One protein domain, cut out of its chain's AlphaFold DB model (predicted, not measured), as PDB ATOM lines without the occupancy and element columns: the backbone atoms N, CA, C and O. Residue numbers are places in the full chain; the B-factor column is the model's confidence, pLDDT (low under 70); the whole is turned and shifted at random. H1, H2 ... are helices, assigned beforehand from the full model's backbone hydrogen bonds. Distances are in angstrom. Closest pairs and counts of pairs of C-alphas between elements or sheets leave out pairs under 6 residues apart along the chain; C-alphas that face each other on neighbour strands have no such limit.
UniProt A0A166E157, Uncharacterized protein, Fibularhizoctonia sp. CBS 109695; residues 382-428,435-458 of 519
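What this domain is: This is residues 382 to 428 and 435 to 458 of the 519 residues of an uncharacterized protein of Fibularhizoctonia sp. CBS 109695 (UniProt A0A166E157). Three long helices, H2, H3 and H4, follow one another end to end and make three sides of an open, angular frame, with corners between H2 and H3 and between H3 and H4; the short helix H1 sits at the free end of H2. No helix touches another, and the middle of the frame is empty. The printed part has 71 residues with four named helices, in the order H1, H2, H3, H4, and no named strand: the class is all helix. The whole is extended, with a radius of gyration of the C-alphas of 19.7 A, and flat in outline, spanning 51 by 44 by 18 A.

Where its parts are: H1 is residues 382 to 386, beginning at C-alpha 382 at (-45.817, -47.324, 13.566). H2 is residues 388 to 404, 24.0 A from first to last C-alpha. H3 is residues 408 to 425, 26.0 A long in the same measure, and its C-alpha 408 is at (-44.383, -25.328, -14.546). H4, the longest helix with 23 residues, is residues 436 to 458, 33.1 A from first to last C-alpha, and ends at C-alpha 458 at (-31.979, -68.073, -19.191).

How they stand to each other: H1 and H2 are close but not clearly touching; their closest C-alphas, those of Phe 384 and Gly 390, are 5.3 A apart. H2 and H3 are close but not clearly touching, with the closest C-alphas, those of Phe 404 and Arg 410, 7.3 A apart. Their lines are about perpendicular, but only just, at 72 degrees. H3 and H4 are also close but not clearly touching, with the closest C-alphas, those of His 425 and Met 438, 7.9 A apart. Their lines are about perpendicular, at 76 degrees. H1 and H3, H1 and H4, and H2 and H4 are apart. In H1, H2 and H4 every O i to N i+4 pair is within hydrogen-bond range; in H3, 13 of 14 are.

The domain as a whole: The two C-alphas farthest apart, those of Cys 383 and Arg 427, are 54.0 A from each other. Residues 395 to 418, of which 395 to 404 belong to H2 and 408 to 418 to H3, stand free, as do residues 439 to 458 of H4. The links H1 to H2 and H2 to H3 are tight. The link H3 to H4 runs across the cut: residues 429 to 434 are not printed, and C-alphas 428 and 435 are 12.1 A apart. The mean pLDDT of the printed part is 91.1, and no printed residue is under 70.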
ATOM      1  N   LYS A 382     -46.713 -48.064  12.662       96.56
ATOM      2  CA  LYS A 382     -45.817 -47.324  13.566       96.56
ATOM      3  C   LYS A 382     -44.369 -47.801  13.465       96.56
ATOM      4  O   LYS A 382     -43.466 -46.969  13.486       96.56
ATOM      5  N   CYS A 383     -44.136 -49.109  13.359       95.56
ATOM      6  CA  CYS A 383     -42.802 -49.674  13.166       95.56
ATOM      7  C   CYS A 383     -42.211 -49.284  11.809       95.56
ATOM      8  O   CYS A 383     -41.047 -48.908  11.759       95.56
ATOM      9  N   PHE A 384     -43.003 -49.319  10.734       96.19
ATOM     10  CA  PHE A 384     -42.562 -48.903   9.403       96.19
ATOM     11  C   PHE A 384     -42.224 -47.409   9.363       96.19
ATOM     12  O   PHE A 384     -41.132 -47.046   8.947       96.19
ATOM     13  N   MET A 385     -43.104 -46.553   9.891       96.12
ATOM     14  CA  MET A 385     -42.899 -45.098   9.922       96.12
ATOM     15  C   MET A 385     -41.697 -44.677  10.776       96.12
ATOM     16  O   MET A 385     -41.112 -43.627  10.530       96.12
ATOM     17  N   LYS A 386     -41.322 -45.479  11.780       96.38
ATOM     18  CA  LYS A 386     -40.118 -45.260  12.600       96.38
ATOM     19  C   LYS A 386     -38.872 -45.965  12.063       96.38
ATOM     20  O   LYS A 386     -37.785 -45.717  12.573       96.38
ATOM     21  N   GLY A 387     -39.028 -46.889  11.122       96.38
ATOM     22  CA  GLY A 387     -37.925 -47.657  10.564       96.38
ATOM     23  C   GLY A 387     -37.149 -46.849   9.531       96.38
ATOM     24  O   GLY A 387     -37.727 -46.036   8.814       96.38
ATOM     25  N   GLU A 388     -35.857 -47.148   9.405       97.44
ATOM     26  CA  GLU A 388     -34.946 -46.559   8.410       97.44
ATOM     27  C   GLU A 388     -35.527 -46.628   6.986       97.44
ATOM     28  O   GLU A 388     -35.520 -45.645   6.260       97.44
ATOM     29  N   GLN A 389     -36.164 -47.745   6.616       94.19
ATOM     30  CA  GLN A 389     -36.812 -47.892   5.304       94.19
ATOM     31  C   GLN A 389     -37.994 -46.937   5.095       94.19
ATOM     32  O   GLN A 389     -38.211 -46.455   3.987       94.19
ATOM     33  N   GLY A 390     -38.781 -46.676   6.142       96.50
ATOM     34  CA  GLY A 390     -39.888 -45.725   6.057       96.50
ATOM     35  C   GLY A 390     -39.404 -44.278   6.000       96.50
ATOM     36  O   GLY A 390     -40.115 -43.416   5.492       96.50
ATOM     37  N   GLU A 391     -38.210 -43.991   6.516       97.06
ATOM     38  CA  GLU A 391     -37.532 -42.705   6.346       97.06
ATOM     39  C   GLU A 391     -36.963 -42.556   4.930       97.06
ATOM     40  O   GLU A 391     -37.267 -41.564   4.277       97.06
ATOM     41  N   GLU A 392     -36.258 -43.568   4.410       96.88
ATOM     42  CA  GLU A 392     -35.742 -43.580   3.032       96.88
ATOM     43  C   GLU A 392     -36.860 -43.377   1.997       96.88
ATOM     44  O   GLU A 392     -36.722 -42.556   1.096       96.88
ATOM     45  N   ILE A 393     -37.991 -44.079   2.138       97.06
ATOM     46  CA  ILE A 393     -39.122 -43.952   1.204       97.06
ATOM     47  C   ILE A 393     -39.752 -42.558   1.274       97.06
ATOM     48  O   ILE A 393     -40.145 -42.020   0.245       97.06
ATOM     49  N   ARG A 394     -39.845 -41.955   2.466       97.00
ATOM     50  CA  ARG A 394     -40.357 -40.583   2.597       97.00
ATOM     51  C   ARG A 394     -39.396 -39.573   1.987       97.00
ATOM     52  O   ARG A 394     -39.847 -38.729   1.231       97.00
ATOM     53  N   ALA A 395     -38.094 -39.717   2.226       97.50
ATOM     54  CA  ALA A 395     -37.084 -38.873   1.598       97.50
ATOM     55  C   ALA A 395     -37.104 -38.987   0.062       97.50
ATOM     56  O   ALA A 395     -36.956 -37.980  -0.625       97.50
ATOM     57  N   ASP A 396     -37.332 -40.187  -0.482       97.44
ATOM     58  CA  ASP A 396     -37.479 -40.411  -1.927       97.44
ATOM     59  C   ASP A 396     -38.760 -39.763  -2.480       97.44
ATOM     60  O   ASP A 396     -38.732 -39.105  -3.519       97.44
ATOM     61  N   MET A 397     -39.881 -39.872  -1.756       96.50
ATOM     62  CA  MET A 397     -41.125 -39.187  -2.119       96.50
ATOM     63  C   MET A 397     -40.989 -37.660  -2.064       96.50
ATOM     64  O   MET A 397     -41.439 -36.993  -2.992       96.50
ATOM     65  N   ASP A 398     -40.331 -37.117  -1.040       97.50
ATOM     66  CA  ASP A 398     -40.078 -35.680  -0.898       97.50
ATOM     67  C   ASP A 398     -39.143 -35.174  -2.009       97.50
ATOM     68  O   ASP A 398     -39.373 -34.116  -2.597       97.50
ATOM     69  N   ALA A 399     -38.107 -35.950  -2.350       97.00
ATOM     70  CA  ALA A 399     -37.219 -35.652  -3.470       97.00
ATOM     71  C   ALA A 399     -37.985 -35.654  -4.800       97.00
ATOM     72  O   ALA A 399     -37.834 -34.727  -5.598       97.00
ATOM     73  N   TYR A 400     -38.856 -36.643  -5.018       96.44
ATOM     74  CA  TYR A 400     -39.720 -36.698  -6.193       96.44
ATOM     75  C   TYR A 400     -40.675 -35.500  -6.250       96.44
ATOM     76  O   TYR A 400     -40.815 -34.867  -7.296       96.44
ATOM     77  N   GLU A 401     -41.316 -35.144  -5.139       96.69
ATOM     78  CA  GLU A 401     -42.230 -34.005  -5.086       96.69
ATOM     79  C   GLU A 401     -41.495 -32.695  -5.401       96.69
ATOM     80  O   GLU A 401     -41.930 -31.941  -6.273       96.69
ATOM     81  N   ALA A 402     -40.319 -32.477  -4.806       96.38
ATOM     82  CA  ALA A 402     -39.488 -31.302  -5.060       96.38
ATOM     83  C   ALA A 402     -38.978 -31.212  -6.512       96.38
ATOM     84  O   ALA A 402     -38.746 -30.116  -7.047       96.38
ATOM     85  N   GLU A 403     -38.757 -32.354  -7.161       95.94
ATOM     86  CA  GLU A 403     -38.226 -32.415  -8.519       95.94
ATOM     87  C   GLU A 403     -39.328 -32.345  -9.591       95.94
ATOM     88  O   GLU A 403     -39.131 -31.715 -10.633       95.94
ATOM     89  N   PHE A 404     -40.491 -32.961  -9.361       93.62
ATOM     90  CA  PHE A 404     -41.516 -33.170 -10.389       93.62
ATOM     91  C   PHE A 404     -42.833 -32.431 -10.138       93.62
ATOM     92  O   PHE A 404     -43.499 -32.059 -11.107       93.62
ATOM     93  N   VAL A 405     -43.230 -32.190  -8.888       95.44
ATOM     94  CA  VAL A 405     -44.540 -31.603  -8.573       95.44
ATOM     95  C   VAL A 405     -44.435 -30.075  -8.527       95.44
ATOM     96  O   VAL A 405     -43.490 -29.504  -7.994       95.44
ATOM     97  N   GLY A 406     -45.392 -29.381  -9.150       95.44
ATOM     98  CA  GLY A 406     -45.465 -27.914  -9.141       95.44
ATOM     99  C   GLY A 406     -44.469 -27.182 -10.052       95.44
ATOM    100  O   GLY A 406     -44.537 -25.957 -10.155       95.44
ATOM    101  N   ARG A 407     -43.576 -27.886 -10.765       96.38
ATOM    102  CA  ARG A 407     -42.659 -27.259 -11.732       96.38
ATOM    103  C   ARG A 407     -43.346 -27.012 -13.073       96.38
ATOM    104  O   ARG A 407     -43.480 -27.922 -13.892       96.38
ATOM    105  N   TYR A 408     -43.737 -25.761 -13.304       96.12
ATOM    106  CA  TYR A 408     -44.383 -25.328 -14.546       96.12
ATOM    107  C   TYR A 408     -43.523 -25.612 -15.789       96.12
ATOM    108  O   TYR A 408     -44.044 -26.088 -16.794       96.12
ATOM    109  N   ASP A 409     -42.205 -25.431 -15.693       96.12
ATOM    110  CA  ASP A 409     -41.282 -25.672 -16.811       96.12
ATOM    111  C   ASP A 409     -41.306 -27.136 -17.276       96.12
ATOM    112  O   ASP A 409     -41.412 -27.409 -18.467       96.12
ATOM    113  N   ARG A 410     -41.339 -28.099 -16.343       91.81
ATOM    114  CA  ARG A 410     -41.437 -29.530 -16.688       91.81
ATOM    115  C   ARG A 410     -42.774 -29.893 -17.319       91.81
ATOM    116  O   ARG A 410     -42.826 -30.777 -18.170       91.81
ATOM    117  N   MET A 411     -43.851 -29.227 -16.908       93.38
ATOM    118  CA  MET A 411     -45.155 -29.387 -17.550       93.38
ATOM    119  C   MET A 411     -45.107 -28.894 -19.003       93.38
ATOM    120  O   MET A 411     -45.622 -29.577 -19.887       93.38
ATOM    121  N   LEU A 412     -44.451 -27.758 -19.267       95.00
ATOM    122  CA  LEU A 412     -44.255 -27.247 -20.626       95.00
ATOM    123  C   LEU A 412     -43.365 -28.165 -21.470       95.00
ATOM    124  O   LEU A 412     -43.705 -28.432 -22.623       95.00
ATOM    125  N   ASP A 413     -42.277 -28.684 -20.900       95.06
ATOM    126  CA  ASP A 413     -41.399 -29.647 -21.570       95.06
ATOM    127  C   ASP A 413     -42.150 -30.936 -21.913       95.06
ATOM    128  O   ASP A 413     -42.028 -31.460 -23.022       95.06
ATOM    129  N   TYR A 414     -42.986 -31.427 -20.993       92.00
ATOM    130  CA  TYR A 414     -43.843 -32.583 -21.232       92.00
ATOM    131  C   TYR A 414     -44.870 -32.312 -22.337       92.00
ATOM    132  O   TYR A 414     -45.033 -33.131 -23.240       92.00
ATOM    133  N   ASP A 415     -45.525 -31.151 -22.330       92.75
ATOM    134  CA  ASP A 415     -46.460 -30.758 -23.386       92.75
ATOM    135  C   ASP A 415     -45.768 -30.630 -24.748       92.75
ATOM    136  O   ASP A 415     -46.314 -31.064 -25.767       92.75
ATOM    137  N   ALA A 416     -44.562 -30.059 -24.784       94.00
ATOM    138  CA  ALA A 416     -43.746 -29.968 -25.987       94.00
ATOM    139  C   ALA A 416     -43.345 -31.361 -26.490       94.00
ATOM    140  O   ALA A 416     -43.487 -31.639 -27.681       94.00
ATOM    141  N   PHE A 417     -42.939 -32.258 -25.588       92.75
ATOM    142  CA  PHE A 417     -42.623 -33.650 -25.898       92.75
ATOM    143  C   PHE A 417     -43.837 -34.389 -26.473       92.75
ATOM    144  O   PHE A 417     -43.757 -34.968 -27.555       92.75
ATOM    145  N   VAL A 418     -44.996 -34.300 -25.814       88.25
ATOM    146  CA  VAL A 418     -46.243 -34.920 -26.283       88.25
ATOM    147  C   VAL A 418     -46.671 -34.343 -27.633       88.25
ATOM    148  O   VAL A 418     -47.179 -35.076 -28.482       88.25
ATOM    149  N   ARG A 419     -46.475 -33.040 -27.875       87.44
ATOM    150  CA  ARG A 419     -46.745 -32.423 -29.185       87.44
ATOM    151  C   ARG A 419     -45.778 -32.908 -30.259       87.44
ATOM    152  O   ARG A 419     -46.245 -33.191 -31.357       87.44
ATOM    153  N   ALA A 420     -44.487 -33.027 -29.958       88.44
ATOM    154  CA  ALA A 420     -43.485 -33.540 -30.887       88.44
ATOM    155  C   ALA A 420     -43.783 -34.998 -31.265       88.44
ATOM    156  O   ALA A 420     -43.908 -35.316 -32.446       88.44
ATOM    157  N   GLU A 421     -44.044 -35.853 -30.273       85.50
ATOM    158  CA  GLU A 421     -44.416 -37.254 -30.491       85.50
ATOM    159  C   GLU A 421     -45.724 -37.371 -31.301       85.50
ATOM    160  O   GLU A 421     -45.847 -38.198 -32.209       85.50
ATOM    161  N   ARG A 422     -46.707 -36.495 -31.038       82.50
ATOM    162  CA  ARG A 422     -47.946 -36.435 -31.829       82.50
ATOM    163  C   ARG A 422     -47.719 -35.977 -33.262       82.50
ATOM    164  O   ARG A 422     -48.353 -36.547 -34.152       82.50
ATOM    165  N   ALA A 423     -46.889 -34.955 -33.475       77.88
ATOM    166  CA  ALA A 423     -46.621 -34.378 -34.790       77.88
ATOM    167  C   ALA A 423     -45.962 -35.397 -35.727       77.88
ATOM    168  O   ALA A 423     -46.269 -35.421 -36.916       77.88
ATOM    169  N   GLU A 424     -45.127 -36.287 -35.190       81.50
ATOM    170  CA  GLU A 424     -44.480 -37.327 -35.989       81.50
ATOM    171  C   GLU A 424     -45.439 -38.444 -36.430       81.50
ATOM    172  O   GLU A 424     -45.214 -39.090 -37.459       81.50
ATOM    173  N   HIS A 425     -46.499 -38.728 -35.664       73.31
ATOM    174  CA  HIS A 425     -47.224 -40.003 -35.791       73.31
ATOM    175  C   HIS A 425     -48.753 -39.908 -35.872       73.31
ATOM    176  O   HIS A 425     -49.428 -40.931 -36.041       73.31
ATOM    177  N   THR A 426     -49.323 -38.703 -35.817       74.56
ATOM    178  CA  THR A 426     -50.775 -38.489 -35.873       74.56
ATOM    179  C   THR A 426     -51.126 -37.262 -36.704       74.56
ATOM    180  O   THR A 426     -50.462 -36.235 -36.655       74.56
ATOM    181  N   ARG A 427     -52.216 -37.347 -37.478       79.44
ATOM    182  CA  ARG A 427     -52.757 -36.172 -38.179       79.44
ATOM    183  C   ARG A 427     -53.301 -35.205 -37.126       79.44
ATOM    184  O   ARG A 427     -54.026 -35.644 -36.239       79.44
ATOM    185  N   GLY A 428     -53.019 -33.907 -37.253       76.75
ATOM    186  CA  GLY A 428     -53.344 -32.892 -36.233       76.75
ATOM    187  C   GLY A 428     -54.816 -32.816 -35.788       76.75
ATOM    188  O   GLY A 428     -55.104 -32.244 -34.744       76.75
ATOM    189  N   SER A 435     -52.921 -44.169 -32.954       79.88
ATOM    190  CA  SER A 435     -53.284 -44.836 -34.201       79.88
ATOM    191  C   SER A 435     -53.149 -46.360 -34.035       79.88
ATOM    192  O   SER A 435     -52.306 -46.839 -33.276       79.88
ATOM    193  N   LEU A 436     -53.975 -47.155 -34.725       81.06
ATOM    194  CA  LEU A 436     -53.856 -48.624 -34.687       81.06
ATOM    195  C   LEU A 436     -52.413 -49.117 -34.953       81.06
ATOM    196  O   LEU A 436     -51.956 -50.007 -34.233       81.06
ATOM    197  N   PRO A 437     -51.644 -48.522 -35.892       81.00
ATOM    198  CA  PRO A 437     -50.225 -48.838 -36.057       81.00
ATOM    199  C   PRO A 437     -49.369 -48.567 -34.813       81.00
ATOM    200  O   PRO A 437     -48.480 -49.356 -34.503       81.00
ATOM    201  N   MET A 438     -49.630 -47.480 -34.087       80.25
ATOM    202  CA  MET A 438     -48.909 -47.112 -32.865       80.25
ATOM    203  C   MET A 438     -49.211 -48.091 -31.727       80.25
ATOM    204  O   MET A 438     -48.290 -48.591 -31.087       80.25
ATOM    205  N   GLN A 439     -50.484 -48.459 -31.547       85.94
ATOM    206  CA  GLN A 439     -50.876 -49.501 -30.592       85.94
ATOM    207  C   GLN A 439     -50.176 -50.832 -30.910       85.94
ATOM    208  O   GLN A 439     -49.626 -51.476 -30.016       85.94
ATOM    209  N   LEU A 440     -50.115 -51.209 -32.191       87.62
ATOM    210  CA  LEU A 440     -49.433 -52.423 -32.634       87.62
ATOM    211  C   LEU A 440     -47.914 -52.360 -32.399       87.62
ATOM    212  O   LEU A 440     -47.342 -53.324 -31.892       87.62
ATOM    213  N   ARG A 441     -47.255 -51.234 -32.711       84.62
ATOM    214  CA  ARG A 441     -45.814 -51.036 -32.462       84.62
ATOM    215  C   ARG A 441     -45.474 -51.144 -30.980       84.62
ATOM    216  O   ARG A 441     -44.523 -51.842 -30.642       84.62
ATOM    217  N   VAL A 442     -46.269 -50.529 -30.102       85.31
ATOM    218  CA  VAL A 442     -46.077 -50.612 -28.644       85.31
ATOM    219  C   VAL A 442     -46.179 -52.061 -28.157       85.31
ATOM    220  O   VAL A 442     -45.336 -52.515 -27.383       85.31
ATOM    221  N   VAL A 443     -47.166 -52.821 -28.644       93.00
ATOM    222  CA  VAL A 443     -47.313 -54.248 -28.306       93.00
ATOM    223  C   VAL A 443     -46.108 -55.062 -28.791       93.00
ATOM    224  O   VAL A 443     -45.573 -55.874 -28.034       93.00
ATOM    225  N   MET A 444     -45.645 -54.830 -30.022       92.19
ATOM    226  CA  MET A 444     -44.490 -55.543 -30.579       92.19
ATOM    227  C   MET A 444     -43.188 -55.206 -29.844       92.19
ATOM    228  O   MET A 444     -42.423 -56.117 -29.527       92.19
ATOM    229  N   ALA A 445     -42.961 -53.934 -29.505       88.75
ATOM    230  CA  ALA A 445     -41.798 -53.494 -28.737       88.75
ATOM    231  C   ALA A 445     -41.762 -54.147 -27.347       88.75
ATOM    232  O   ALA A 445     -40.743 -54.718 -26.957       88.75
ATOM    233  N   ARG A 446     -42.898 -54.170 -26.635       88.19
ATOM    234  CA  ARG A 446     -43.008 -54.851 -25.332       88.19
ATOM    235  C   ARG A 446     -42.764 -56.354 -25.440       88.19
ATOM    236  O   ARG A 446     -42.111 -56.934 -24.575       88.19
ATOM    237  N   ARG A 447     -43.251 -56.997 -26.507       90.69
ATOM    238  CA  ARG A 447     -43.006 -58.427 -26.746       90.69
ATOM    239  C   ARG A 447     -41.525 -58.707 -27.001       90.69
ATOM    240  O   ARG A 447     -40.992 -59.651 -26.430       90.69
ATOM    241  N   ALA A 448     -40.856 -57.865 -27.788       91.44
ATOM    242  CA  ALA A 448     -39.422 -57.979 -28.042       91.44
ATOM    243  C   ALA A 448     -38.589 -57.782 -26.763       91.44
ATOM    244  O   ALA A 448     -37.700 -58.587 -26.491       91.44
ATOM    245  N   GLN A 449     -38.919 -56.774 -25.945       92.31
ATOM    246  CA  GLN A 449     -38.274 -56.533 -24.649       92.31
ATOM    247  C   GLN A 449     -38.431 -57.734 -23.709       92.31
ATOM    248  O   GLN A 449     -37.442 -58.211 -23.154       92.31
ATOM    249  N   ARG A 450     -39.646 -58.286 -23.594       91.75
ATOM    250  CA  ARG A 450     -39.907 -59.481 -22.780       91.75
ATOM    251  C   ARG A 450     -39.101 -60.688 -23.262       91.75
ATOM    252  O   ARG A 450     -38.435 -61.333 -22.460       91.75
ATOM    253  N   SER A 451     -39.083 -60.941 -24.570       91.44
ATOM    254  CA  SER A 451     -38.287 -62.029 -25.149       91.44
ATOM    255  C   SER A 451     -36.768 -61.815 -25.037       91.44
ATOM    256  O   SER A 451     -36.012 -62.786 -25.093       91.44
ATOM    257  N   SER A 452     -36.285 -60.574 -24.906       92.94
ATOM    258  CA  SER A 452     -34.877 -60.285 -24.593       92.94
ATOM    259  C   SER A 452     -34.570 -60.581 -23.126       92.94
ATOM    260  O   SER A 452     -33.565 -61.223 -22.830       92.94
ATOM    261  N   LEU A 453     -35.464 -60.181 -22.217       92.06
ATOM    262  CA  LEU A 453     -35.302 -60.403 -20.782       92.06
ATOM    263  C   LEU A 453     -35.285 -61.903 -20.453       92.06
ATOM    264  O   LEU A 453     -34.417 -62.376 -19.721       92.06
ATOM    265  N   GLU A 454     -36.187 -62.671 -21.066       92.06
ATOM    266  CA  GLU A 454     -36.235 -64.133 -20.937       92.06
ATOM    267  C   GLU A 454     -34.923 -64.785 -21.401       92.06
ATOM    268  O   GLU A 454     -34.418 -65.690 -20.737       92.06
ATOM    269  N   ARG A 455     -34.301 -64.270 -22.473       91.88
ATOM    270  CA  ARG A 455     -32.982 -64.736 -22.929       91.88
ATOM    271  C   ARG A 455     -31.868 -64.410 -21.936       91.88
ATOM    272  O   ARG A 455     -31.033 -65.274 -21.680       91.88
ATOM    273  N   THR A 456     -31.863 -63.214 -21.347       91.00
ATOM    274  CA  THR A 456     -30.850 -62.840 -20.343       91.00
ATOM    275  C   THR A 456     -30.979 -63.646 -19.052       91.00
ATOM    276  O   THR A 456     -29.973 -64.100 -18.511       91.00
ATOM    277  N   VAL A 457     -32.209 -63.901 -18.594       91.00
ATOM    278  CA  VAL A 457     -32.471 -64.716 -17.399       91.00
ATOM    279  C   VAL A 457     -32.059 -66.168 -17.645       91.00
ATOM    280  O   VAL A 457     -31.400 -66.776 -16.801       91.00
ATOM    281  N   TYR A 458     -32.376 -66.715 -18.823       88.38
ATOM    282  CA  TYR A 458     -31.979 -68.073 -19.191       88.38
ATOM    283  C   TYR A 458     -30.452 -68.235 -19.255       88.38
ATOM    284  O   TYR A 458     -29.915 -69.179 -18.672       88.38
TER     285      TYR A 458